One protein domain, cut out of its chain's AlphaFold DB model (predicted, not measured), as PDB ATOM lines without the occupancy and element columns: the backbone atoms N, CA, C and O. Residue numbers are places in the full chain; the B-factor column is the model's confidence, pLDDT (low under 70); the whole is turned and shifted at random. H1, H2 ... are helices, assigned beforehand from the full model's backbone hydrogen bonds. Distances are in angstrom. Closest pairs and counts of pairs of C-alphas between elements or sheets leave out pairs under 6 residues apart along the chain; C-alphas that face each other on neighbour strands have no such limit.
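This is residues 5 to 90 of the 91 residues of the protein "Bifunctional autolysin" of Lentilactobacillus hilgardii (UniProt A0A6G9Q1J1). The long helix H1 and the last helix H5 cross as an X near their middles, and the other three helices, H2, H3 and H4, lie in a loose arc towards the side where H5 begins. H4 comes near the first part of H1, while H3 lies well away from H1. The printed part has 86 residues with five named helices, in the order H1, H2, H3, H4, H5, and no named strand; its class is all helix. It is compact, with a radius of gyration of the C-alphas of 13.0 A, and flat, spanning 36 by 33 by 16 A.

Start at H1, residues 5 to 24, the longest helix. It touches H5, residues 76 to 88, at a steep tilt of 56 degrees, the same way; their closest C-alphas, of Ala 15 and Val 83, are 4.6 A apart. H4, residues 59 to 70, is close to H1 but not clearly touching, the closest C-alphas being those of Phe 7 and Ala 65 at 7.3 A. H4 stands about perpendicular to H5, at 84 degrees. H3, residues 43 to 50, is apart from H1 and H5. H2, residues 32 to 35, is close to H3 but not clearly touching, with the closest C-alphas, of Val 33 and Ser 45, at 5.4 A. In H1, H3, H4 and H5 every O i to N i+4 pair is within hydrogen-bond range; H2 is too short for such a pair.

Find C-alpha 5 at (265.254, 272.712, 251.813); from there H1 runs 28.1 A to C-alpha 24. H2 measures 5.6 A, H3 10.1 A and H4 15.7 A. H5 runs 18.3 A and ends at C-alpha 88, (270.221, 293.520, 261.819).

Look for the two C-alphas farthest apart at Asn 26 and His 71, 36.5 A. The printed part has no cut and no long link; H4 to H5 is tight. No printed residue is under 70 in pLDDT.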
ATOM      1  N   LYS A   5     266.144 271.645 251.342       92.25
ATOM      2  CA  LYS A   5     265.254 272.712 251.813       92.25
ATOM      3  C   LYS A   5     265.073 272.648 253.325       92.25
ATOM      4  O   LYS A   5     265.165 273.673 253.987       92.25
ATOM      5  N   SER A   6     264.874 271.447 253.868       91.56
ATOM      6  CA  SER A   6     264.783 271.256 255.313       91.56
ATOM      7  C   SER A   6     266.044 271.796 255.993       91.56
ATOM      8  O   SER A   6     265.906 272.595 256.909       91.56
ATOM      9  N   PHE A   7     267.245 271.433 255.513       92.06
ATOM     10  CA  PHE A   7     268.509 271.869 256.131       92.06
ATOM     11  C   PHE A   7     268.642 273.387 256.157       92.06
ATOM     12  O   PHE A   7     268.981 273.952 257.191       92.06
ATOM     13  N   ALA A   8     268.327 274.043 255.038       93.56
ATOM     14  CA  ALA A   8     268.326 275.499 254.975       93.56
ATOM     15  C   ALA A   8     267.365 276.114 256.007       93.56
ATOM     16  O   ALA A   8     267.767 277.018 256.726       93.56
ATOM     17  N   HIS A   9     266.141 275.589 256.135       94.31
ATOM     18  CA  HIS A   9     265.175 276.087 257.121       94.31
ATOM     19  C   HIS A   9     265.597 275.849 258.576       94.31
ATOM     20  O   HIS A   9     265.367 276.709 259.410       94.31
ATOM     21  N   GLU A  10     266.203 274.707 258.907       93.62
ATOM     22  CA  GLU A  10     266.700 274.462 260.272       93.62
ATOM     23  C   GLU A  10     267.805 275.444 260.647       93.62
ATOM     24  O   GLU A  10     267.771 276.029 261.726       93.62
ATOM     25  N   VAL A  11     268.769 275.634 259.745       94.31
ATOM     26  CA  VAL A  11     269.877 276.570 259.944       94.31
ATOM     27  C   VAL A  11     269.362 278.004 260.065       94.31
ATOM     28  O   VAL A  11     269.806 278.725 260.953       94.31
ATOM     29  N   GLU A  12     268.399 278.390 259.226       95.88
ATOM     30  CA  GLU A  12     267.737 279.695 259.286       95.88
ATOM     31  C   GLU A  12     267.015 279.905 260.619       95.88
ATOM     32  O   GLU A  12     267.261 280.892 261.304       95.88
ATOM     33  N   ASN A  13     266.190 278.945 261.040       96.06
ATOM     34  CA  ASN A  13     265.453 279.033 262.299       96.06
ATOM     35  C   ASN A  13     266.402 279.132 263.501       96.06
ATOM     36  O   ASN A  13     266.162 279.920 264.411       96.06
ATOM     37  N   ALA A  14     267.490 278.356 263.501       95.50
ATOM     38  CA  ALA A  14     268.502 278.423 264.549       95.50
ATOM     39  C   ALA A  14     269.218 279.784 264.561       95.50
ATOM     40  O   ALA A  14     269.442 280.351 265.632       95.50
ATOM     41  N   ALA A  15     269.548 280.329 263.388       96.38
ATOM     42  CA  ALA A  15     270.197 281.629 263.277       96.38
ATOM     43  C   ALA A  15     269.268 282.774 263.708       96.38
ATOM     44  O   ALA A  15     269.686 283.646 264.466       96.38
ATOM     45  N   TYR A  16     268.002 282.742 263.279       96.62
ATOM     46  CA  TYR A  16     266.972 283.694 263.691       96.62
ATOM     47  C   TYR A  16     266.730 283.644 265.197       96.62
ATOM     48  O   TYR A  16     266.767 284.677 265.849       96.62
ATOM     49  N   TYR A  17     266.556 282.453 265.776       96.69
ATOM     50  CA  TYR A  17     266.335 282.331 267.217       96.69
ATOM     51  C   TYR A  17     267.545 282.808 268.031       96.69
ATOM     52  O   TYR A  17     267.383 283.475 269.047       96.69
ATOM     53  N   THR A  18     268.765 282.538 267.551       96.44
ATOM     54  CA  THR A  18     269.986 283.087 268.162       96.44
ATOM     55  C   THR A  18     269.985 284.614 268.111       96.44
ATOM     56  O   THR A  18     270.265 285.256 269.117       96.44
ATOM     57  N   ALA A  19     269.649 285.203 266.959       96.69
ATOM     58  CA  ALA A  19     269.549 286.650 266.803       96.69
ATOM     59  C   ALA A  19     268.470 287.258 267.714       96.69
ATOM     60  O   ALA A  19     268.740 288.249 268.380       96.69
ATOM     61  N   TYR A  20     267.295 286.631 267.792       96.62
ATOM     62  CA  TYR A  20     266.201 287.049 268.667       96.62
ATOM     63  C   TYR A  20     266.628 287.078 270.137       96.62
ATOM     64  O   TYR A  20     266.418 288.076 270.813       96.62
ATOM     65  N   LEU A  21     267.302 286.030 270.625       96.88
ATOM     66  CA  LEU A  21     267.815 286.018 271.998       96.88
ATOM     67  C   LEU A  21     268.871 287.107 272.229       96.88
ATOM     68  O   LEU A  21     268.904 287.714 273.295       96.88
ATOM     69  N   LEU A  22     269.747 287.357 271.254       95.69
ATOM     70  CA  LEU A  22     270.719 288.442 271.366       95.69
ATOM     71  C   LEU A  22     270.022 289.799 271.504       95.69
ATOM     72  O   LEU A  22     270.454 290.608 272.318       95.69
ATOM     73  N   ASP A  23     268.959 290.039 270.742       95.31
ATOM     74  CA  ASP A  23     268.206 291.292 270.798       95.31
ATOM     75  C   ASP A  23     267.434 291.435 272.118       95.31
ATOM     76  O   ASP A  23     267.643 292.399 272.852       95.31
ATOM     77  N   GLU A  24     266.676 290.399 272.494       96.50
ATOM     78  CA  GLU A  24     265.894 290.332 273.736       96.50
ATOM     79  C   GLU A  24     266.753 290.607 274.984       96.50
ATOM     80  O   GLU A  24     266.327 291.290 275.915       96.50
ATOM     81  N   TYR A  25     267.996 290.115 275.004       95.94
ATOM     82  CA  TYR A  25     268.930 290.325 276.116       95.94
ATOM     83  C   TYR A  25     269.887 291.513 275.919       95.94
ATOM     84  O   TYR A  25     270.819 291.682 276.712       95.94
ATOM     85  N   ASN A  26     269.679 292.350 274.897       94.25
ATOM     86  CA  ASN A  26     270.511 293.514 274.572       94.25
ATOM     87  C   ASN A  26     272.013 293.172 274.426       94.25
ATOM     88  O   ASN A  26     272.911 293.903 274.861       94.25
ATOM     89  N   LEU A  27     272.294 292.015 273.829       93.69
ATOM     90  CA  LEU A  27     273.624 291.487 273.565       93.69
ATOM     91  C   LEU A  27     274.016 291.745 272.111       93.69
ATOM     92  O   LEU A  27     273.315 291.387 271.170       93.69
ATOM     93  N   LYS A  28     275.214 292.295 271.905       92.75
ATOM     94  CA  LYS A  28     275.757 292.465 270.552       92.75
ATOM     95  C   LYS A  28     276.236 291.115 270.002       92.75
ATOM     96  O   LYS A  28     276.956 290.419 270.724       92.75
ATOM     97  N   PRO A  29     275.933 290.758 268.739       92.31
ATOM     98  CA  PRO A  29     276.504 289.578 268.099       92.31
ATOM     99  C   PRO A  29     278.034 289.639 268.086       92.31
ATOM    100  O   PRO A  29     278.626 290.624 267.638       92.31
ATOM    101  N   ASN A  30     278.674 288.586 268.588       92.50
ATOM    102  CA  ASN A  30     280.122 288.427 268.589       92.50
ATOM    103  C   ASN A  30     280.479 286.934 268.486       92.50
ATOM    104  O   ASN A  30     279.995 286.130 269.287       92.50
ATOM    105  N   ASP A  31     281.294 286.581 267.488       91.88
ATOM    106  CA  ASP A  31     281.698 285.207 267.181       91.88
ATOM    107  C   ASP A  31     282.796 284.702 268.127       91.88
ATOM    108  O   ASP A  31     283.993 284.839 267.862       91.88
ATOM    109  N   ALA A  32     282.380 284.030 269.199       90.62
ATOM    110  CA  ALA A  32     283.295 283.457 270.177       90.62
ATOM    111  C   ALA A  32     283.967 282.159 269.705       90.62
ATOM    112  O   ALA A  32     284.845 281.626 270.388       90.62
ATOM    113  N   VAL A  33     283.586 281.614 268.542       84.69
ATOM    114  CA  VAL A  33     284.246 280.422 267.986       84.69
ATOM    115  C   VAL A  33     285.706 280.736 267.638       84.69
ATOM    116  O   VAL A  33     286.561 279.849 267.728       84.69
ATOM    117  N   TYR A  34     286.006 281.991 267.284       84.56
ATOM    118  CA  TYR A  34     287.336 282.426 266.868       84.56
ATOM    119  C   TYR A  34     288.333 282.518 268.033       84.56
ATOM    120  O   TYR A  34     289.389 281.885 267.974       84.56
ATOM    121  N   ASP A  35     287.997 283.241 269.103       86.62
ATOM    122  CA  ASP A  35     288.933 283.606 270.180       86.62
ATOM    123  C   ASP A  35     288.475 283.200 271.595       86.62
ATOM    124  O   ASP A  35     289.192 283.453 272.567       86.62
ATOM    125  N   GLY A  36     287.310 282.556 271.725       87.50
ATOM    126  CA  GLY A  36     286.741 282.183 273.019       87.50
ATOM    127  C   GLY A  36     286.178 283.367 273.805       87.50
ATOM    128  O   GLY A  36     286.109 283.307 275.033       87.50
ATOM    129  N   LYS A  37     285.808 284.463 273.137       88.88
ATOM    130  CA  LYS A  37     285.161 285.624 273.755       88.88
ATOM    131  C   LYS A  37     284.016 286.092 272.872       88.88
ATOM    132  O   LYS A  37     284.194 286.285 271.685       88.88
ATOM    133  N   GLY A  38     282.839 286.312 273.451       91.00
ATOM    134  CA  GLY A  38     281.694 286.806 272.691       91.00
ATOM    135  C   GLY A  38     280.373 286.223 273.157       91.00
ATOM    136  O   GLY A  38     280.257 285.707 274.269       91.00
ATOM    137  N   THR A  39     279.372 286.325 272.293       91.25
ATOM    138  CA  THR A  39     277.963 286.058 272.613       91.25
ATOM    139  C   THR A  39     277.376 284.921 271.783       91.25
ATOM    140  O   THR A  39     276.365 284.347 272.173       91.25
ATOM    141  N   VAL A  40     278.030 284.531 270.685       92.44
ATOM    142  CA  VAL A  40     277.640 283.393 269.848       92.44
ATOM    143  C   VAL A  40     278.707 282.313 269.942       92.44
ATOM    144  O   VAL A  40     279.857 282.521 269.561       92.44
ATOM    145  N   TRP A  41     278.308 281.143 270.433       92.38
ATOM    146  CA  TRP A  41     279.195 280.017 270.706       92.38
ATOM    147  C   TRP A  41     278.716 278.752 269.993       92.38
ATOM    148  O   TRP A  41     277.520 278.509 269.857       92.38
ATOM    149  N   SER A  42     279.662 277.912 269.577       88.62
ATOM    150  CA  SER A  42     279.390 276.504 269.266       88.62
ATOM    151  C   SER A  42     279.636 275.648 270.505       88.62
ATOM    152  O   SER A  42     280.473 276.004 271.336       88.62
ATOM    153  N   HIS A  43     278.997 274.483 270.614       86.19
ATOM    154  CA  HIS A  43     279.307 273.561 271.709       86.19
ATOM    155  C   HIS A  43     280.789 273.162 271.676       86.19
ATOM    156  O   HIS A  43     281.475 273.224 272.693       86.19
ATOM    157  N   GLY A  44     281.330 272.906 270.480       84.00
ATOM    158  CA  GLY A  44     282.759 272.640 270.303       84.00
ATOM    159  C   GLY A  44     283.687 273.764 270.791       84.00
ATOM    160  O   GLY A  44     284.781 273.477 271.268       84.00
ATOM    161  N   SER A  45     283.279 275.038 270.713       84.12
ATOM    162  CA  SER A  45     284.082 276.151 271.245       84.12
ATOM    163  C   SER A  45     283.954 276.282 272.760       84.12
ATOM    164  O   SER A  45     284.951 276.576 273.411       84.12
ATOM    165  N   VAL A  46     282.787 275.985 273.340       86.50
ATOM    166  CA  VAL A  46     282.635 275.882 274.802       86.50
ATOM    167  C   VAL A  46     283.519 274.758 275.348       86.50
ATOM    168  O   VAL A  46     284.331 275.007 276.233       86.50
ATOM    169  N   ALA A  47     283.462 273.561 274.756       87.00
ATOM    170  CA  ALA A  47     284.321 272.435 275.125       87.00
ATOM    171  C   ALA A  47     285.816 272.796 275.044       87.00
ATOM    172  O   ALA A  47     286.584 272.503 275.957       87.00
ATOM    173  N   LYS A  48     286.225 273.496 273.976       86.75
ATOM    174  CA  LYS A  48     287.617 273.915 273.759       86.75
ATOM    175  C   LYS A  48     288.106 274.969 274.759       86.75
ATOM    176  O   LYS A  48     289.245 274.876 275.205       86.75
ATOM    177  N   TYR A  49     287.304 275.999 275.039       87.69
ATOM    178  CA  TYR A  49     287.751 277.171 275.804       87.69
ATOM    179  C   TYR A  49     287.352 277.136 277.283       87.69
ATOM    180  O   TYR A  49     288.055 277.714 278.106       87.69
ATOM    181  N   MET A  50     286.247 276.473 277.626       87.69
ATOM    182  CA  MET A  50     285.692 276.432 278.985       87.69
ATOM    183  C   MET A  50     285.731 275.028 279.609       87.69
ATOM    184  O   MET A  50     285.644 274.904 280.828       87.69
ATOM    185  N   GLY A  51     285.901 273.974 278.803       85.31
ATOM    186  CA  GLY A  51     285.900 272.591 279.282       85.31
ATOM    187  C   GLY A  51     284.518 272.119 279.748       85.31
ATOM    188  O   GLY A  51     283.493 272.707 279.411       85.31
ATOM    189  N   GLY A  52     284.477 271.014 280.498       83.25
ATOM    190  CA  GLY A  52     283.234 270.460 281.063       83.25
ATOM    191  C   GLY A  52     282.361 269.650 280.093       83.25
ATOM    192  O   GLY A  52     281.348 269.098 280.511       83.25
ATOM    193  N   SER A  53     282.760 269.544 278.824       84.88
ATOM    194  CA  SER A  53     282.137 268.717 277.784       84.88
ATOM    195  C   SER A  53     283.185 268.374 276.720       84.88
ATOM    196  O   SER A  53     284.134 269.135 276.529       84.88
ATOM    197  N   ASP A  54     283.031 267.249 276.026       85.81
ATOM    198  CA  ASP A  54     283.850 266.832 274.875       85.81
ATOM    199  C   ASP A  54     283.060 266.845 273.552       85.81
ATOM    200  O   ASP A  54     283.553 266.445 272.492       85.81
ATOM    201  N   HIS A  55     281.827 267.352 273.596       85.56
ATOM    202  CA  HIS A  55     280.959 267.469 272.439       85.56
ATOM    203  C   HIS A  55     281.475 268.523 271.440       85.56
ATOM    204  O   HIS A  55     281.975 269.587 271.803       85.56
ATOM    205  N   THR A  56     281.342 268.230 270.141       86.69
ATOM    206  CA  THR A  56     281.900 269.042 269.034       86.69
ATOM    207  C   THR A  56     280.840 269.596 268.078       86.69
ATOM    208  O   THR A  56     281.157 270.155 267.020       86.69
ATOM    209  N   ASP A  57     279.561 269.425 268.408       83.19
ATOM    210  CA  ASP A  57     278.448 269.955 267.631       83.19
ATOM    211  C   ASP A  57     278.415 271.499 267.632       83.19
ATOM    212  O   ASP A  57     279.027 272.160 268.477       83.19
ATOM    213  N   PRO A  58     277.764 272.119 266.631       85.56
ATOM    214  CA  PRO A  58     277.173 271.529 265.425       85.56
ATOM    215  C   PRO A  58     278.160 271.402 264.244       85.56
ATOM    216  O   PRO A  58     277.757 271.029 263.139       85.56
ATOM    217  N   VAL A  59     279.461 271.665 264.445       87.75
ATOM    218  CA  VAL A  59     280.479 271.775 263.375       87.75
ATOM    219  C   VAL A  59     280.482 270.560 262.440       87.75
ATOM    220  O   VAL A  59     280.464 270.697 261.212       87.75
ATOM    221  N   GLY A  60     280.481 269.351 263.010       88.62
ATOM    222  CA  GLY A  60     280.485 268.106 262.241       88.62
ATOM    223  C   GLY A  60     279.205 267.897 261.427       88.62
ATOM    224  O   GLY A  60     279.275 267.468 260.270       88.62
ATOM    225  N   TYR A  61     278.048 268.222 262.006       91.00
ATOM    226  CA  TYR A  61     276.746 268.110 261.349       91.00
ATOM    227  C   TYR A  61     276.636 269.086 260.175       91.00
ATOM    228  O   TYR A  61     276.398 268.653 259.047       91.00
ATOM    229  N   TYR A  62     276.923 270.371 260.401       92.69
ATOM    230  CA  TYR A  62     276.887 271.413 259.371       92.69
ATOM    231  C   TYR A  62     277.830 271.111 258.208       92.69
ATOM    232  O   TYR A  62     277.429 271.175 257.042       92.69
ATOM    233  N   LYS A  63     279.056 270.659 258.496       93.44
ATOM    234  CA  LYS A  63     280.009 270.254 257.455       93.44
ATOM    235  C   LYS A  63     279.466 269.106 256.599       93.44
ATOM    236  O   LYS A  63     279.575 269.162 255.373       93.44
ATOM    237  N   LYS A  64     278.898 268.064 257.223       93.06
ATOM    238  CA  LYS A  64     278.344 266.889 256.524       93.06
ATOM    239  C   LYS A  64     277.102 267.254 255.708       93.06
ATOM    240  O   LYS A  64     277.034 266.909 254.529       93.06
ATOM    241  N   ALA A  65     276.155 267.973 256.303       92.12
ATOM    242  CA  ALA A  65     274.912 268.374 255.653       92.12
ATOM    243  C   ALA A  65     275.156 269.360 254.502       92.12
ATOM    244  O   ALA A  65     274.638 269.154 253.404       92.12
ATOM    245  N   GLY A  66     276.033 270.352 254.694       92.56
ATOM    246  CA  GLY A  66     276.462 271.256 253.628       92.56
ATOM    247  C   GLY A  66     277.052 270.494 252.441       92.56
ATOM    248  O   GLY A  66     276.607 270.663 251.305       92.56
ATOM    249  N   LYS A  67     278.008 269.584 252.690       94.50
ATOM    250  CA  LYS A  67     278.605 268.764 251.622       94.50
ATOM    251  C   LYS A  67     277.559 267.920 250.894       94.50
ATOM    252  O   LYS A  67     277.613 267.823 249.673       94.50
ATOM    253  N   LYS A  68     276.608 267.340 251.630       93.19
ATOM    254  CA  LYS A  68     275.543 266.499 251.074       93.19
ATOM    255  C   LYS A  68     274.569 267.279 250.186       93.19
ATOM    256  O   LYS A  68     274.183 266.774 249.141       93.19
ATOM    257  N   TYR A  69     274.153 268.474 250.603       92.19
ATOM    258  CA  TYR A  69     273.051 269.204 249.962       92.19
ATOM    259  C   TYR A  69     273.489 270.376 249.066       92.19
ATOM    260  O   TYR A  69     272.716 270.822 248.216       92.19
ATOM    261  N   PHE A  70     274.709 270.885 249.248       92.62
ATOM    262  CA  PHE A  70     275.240 272.070 248.559       92.62
ATOM    263  C   PHE A  70     276.637 271.839 247.965       92.62
ATOM    264  O   PHE A  70     277.239 272.779 247.451       92.62
ATOM    265  N   HIS A  71     277.174 270.615 248.049       92.56
ATOM    266  CA  HIS A  71     278.517 270.241 247.574       92.56
ATOM    267  C   HIS A  71     279.671 271.048 248.203       92.56
ATOM    268  O   HIS A  71     280.813 270.969 247.754       92.56
ATOM    269  N   LYS A  72     279.397 271.799 249.276       93.38
ATOM    270  CA  LYS A  72     280.362 272.621 250.016       93.38
ATOM    271  C   LYS A  72     280.100 272.501 251.508       93.38
ATOM    272  O   LYS A  72     278.955 272.412 251.927       93.38
ATOM    273  N   ALA A  73     281.151 272.490 252.320       93.44
ATOM    274  CA  ALA A  73     280.981 272.484 253.770       93.44
ATOM    275  C   ALA A  73     280.235 273.748 254.227       93.44
ATOM    276  O   ALA A  73     280.599 274.842 253.803       93.44
ATOM    277  N   TYR A  74     279.236 273.581 255.097       94.31
ATOM    278  CA  TYR A  74     278.654 274.688 255.849       94.31
ATOM    279  C   TYR A  74     279.407 274.823 257.176       94.31
ATOM    280  O   TYR A  74     279.683 273.819 257.836       94.31
ATOM    281  N   THR A  75     279.811 276.040 257.523       94.38
ATOM    282  CA  THR A  75     280.720 276.331 258.644       94.38
ATOM    283  C   THR A  75     280.051 277.200 259.704       94.38
ATOM    284  O   THR A  75     279.094 277.913 259.409       94.38
ATOM    285  N   MET A  76     280.593 277.201 260.927       93.44
ATOM    286  CA  MET A  76     280.118 278.104 261.984       93.44
ATOM    287  C   MET A  76     280.269 279.581 261.618       93.44
ATOM    288  O   MET A  76     279.400 280.367 261.957       93.44
ATOM    289  N   SER A  77     281.305 279.948 260.859       93.31
ATOM    290  CA  SER A  77     281.453 281.322 260.370       93.31
ATOM    291  C   SER A  77     280.282 281.730 259.466       93.31
ATOM    292  O   SER A  77     279.744 282.824 259.600       93.31
ATOM    293  N   GLN A  78     279.815 280.831 258.590       95.38
ATOM    294  CA  GLN A  78     278.637 281.094 257.754       95.38
ATOM    295  C   GLN A  78     277.342 281.143 258.569       95.38
ATOM    296  O   GLN A  78     276.471 281.950 258.259       95.38
ATOM    297  N   PHE A  79     277.226 280.313 259.609       96.00
ATOM    298  CA  PHE A  79     276.123 280.399 260.564       96.00
ATOM    299  C   PHE A  79     276.116 281.751 261.285       96.00
ATOM    300  O   PHE A  79     275.094 282.426 261.307       96.00
ATOM    301  N   TYR A  80     277.267 282.200 261.786       95.31
ATOM    302  CA  TYR A  80     277.395 283.497 262.442       95.31
ATOM    303  C   TYR A  80     277.026 284.666 261.518       95.31
ATOM    304  O   TYR A  80     276.331 285.582 261.943       95.31
ATOM    305  N   GLN A  81     277.419 284.630 260.240       96.31
ATOM    306  CA  GLN A  81     276.991 285.656 259.278       96.31
ATOM    307  C   GLN A  81     275.468 285.695 259.100       96.31
ATOM    308  O   GLN A  81     274.900 286.774 258.934       96.31
ATOM    309  N   LEU A  82     274.801 284.539 259.166       96.25
ATOM    310  CA  LEU A  82     273.344 284.468 259.106       96.25
ATOM    311  C   LEU A  82     272.703 285.038 260.376       96.25
ATOM    312  O   LEU A  82     271.795 285.856 260.273       96.25
ATOM    313  N   VAL A  83     273.243 284.710 261.557       96.38
ATOM    314  CA  VAL A  83     272.837 285.324 262.837       96.38
ATOM    315  C   VAL A  83     272.975 286.844 262.770       96.38
ATOM    316  O   VAL A  83     272.041 287.561 263.105       96.38
ATOM    317  N   LEU A  84     274.115 287.348 262.290       95.69
ATOM    318  CA  LEU A  84     274.366 288.782 262.147       95.69
ATOM    319  C   LEU A  84     273.399 289.445 261.159       95.69
ATOM    320  O   LEU A  84     273.007 290.591 261.364       95.69
ATOM    321  N   THR A  85     273.043 288.748 260.081       96.69
ATOM    322  CA  THR A  85     272.062 289.234 259.102       96.69
ATOM    323  C   THR A  85     270.684 289.331 259.742       96.69
ATOM    324  O   THR A  85     270.062 290.384 259.662       96.69
ATOM    325  N   ASN A  86     270.248 288.283 260.440       96.50
ATOM    326  CA  ASN A  86     268.949 288.262 261.105       96.50
ATOM    327  C   ASN A  86     268.875 289.300 262.219       96.50
ATOM    328  O   ASN A  86     267.909 290.043 262.259       96.50
ATOM    329  N   TYR A  87     269.922 289.437 263.036       95.12
ATOM    330  CA  TYR A  87     269.987 290.430 264.112       95.12
ATOM    331  C   TYR A  87     269.818 291.865 263.606       95.12
ATOM    332  O   TYR A  87     269.143 292.667 264.232       95.12
ATOM    333  N   LYS A  88     270.391 292.196 262.444       95.00
ATOM    334  CA  LYS A  88     270.221 293.520 261.819       95.00
ATOM    335  C   LYS A  88     268.815 293.769 261.270       95.00
ATOM    336  O   LYS A  88     268.487 294.917 261.000       95.00
ATOM    337  N   ASN A  89     268.049 292.705 261.049       94.69
ATOM    338  CA  ASN A  89     266.706 292.741 260.480       94.69
ATOM    339  C   ASN A  89     265.621 292.494 261.542       94.69
ATOM    340  O   ASN A  89     264.459 292.337 261.175       94.69
ATOM    341  N   ILE A  90     265.989 292.389 262.824       88.25
ATOM    342  CA  ILE A  90     265.020 292.419 263.920       88.25
ATOM    343  C   ILE A  90     264.552 293.873 264.028       88.25
ATOM    344  O   ILE A  90     265.376 294.773 264.191       88.25
TER     345      ILE A  90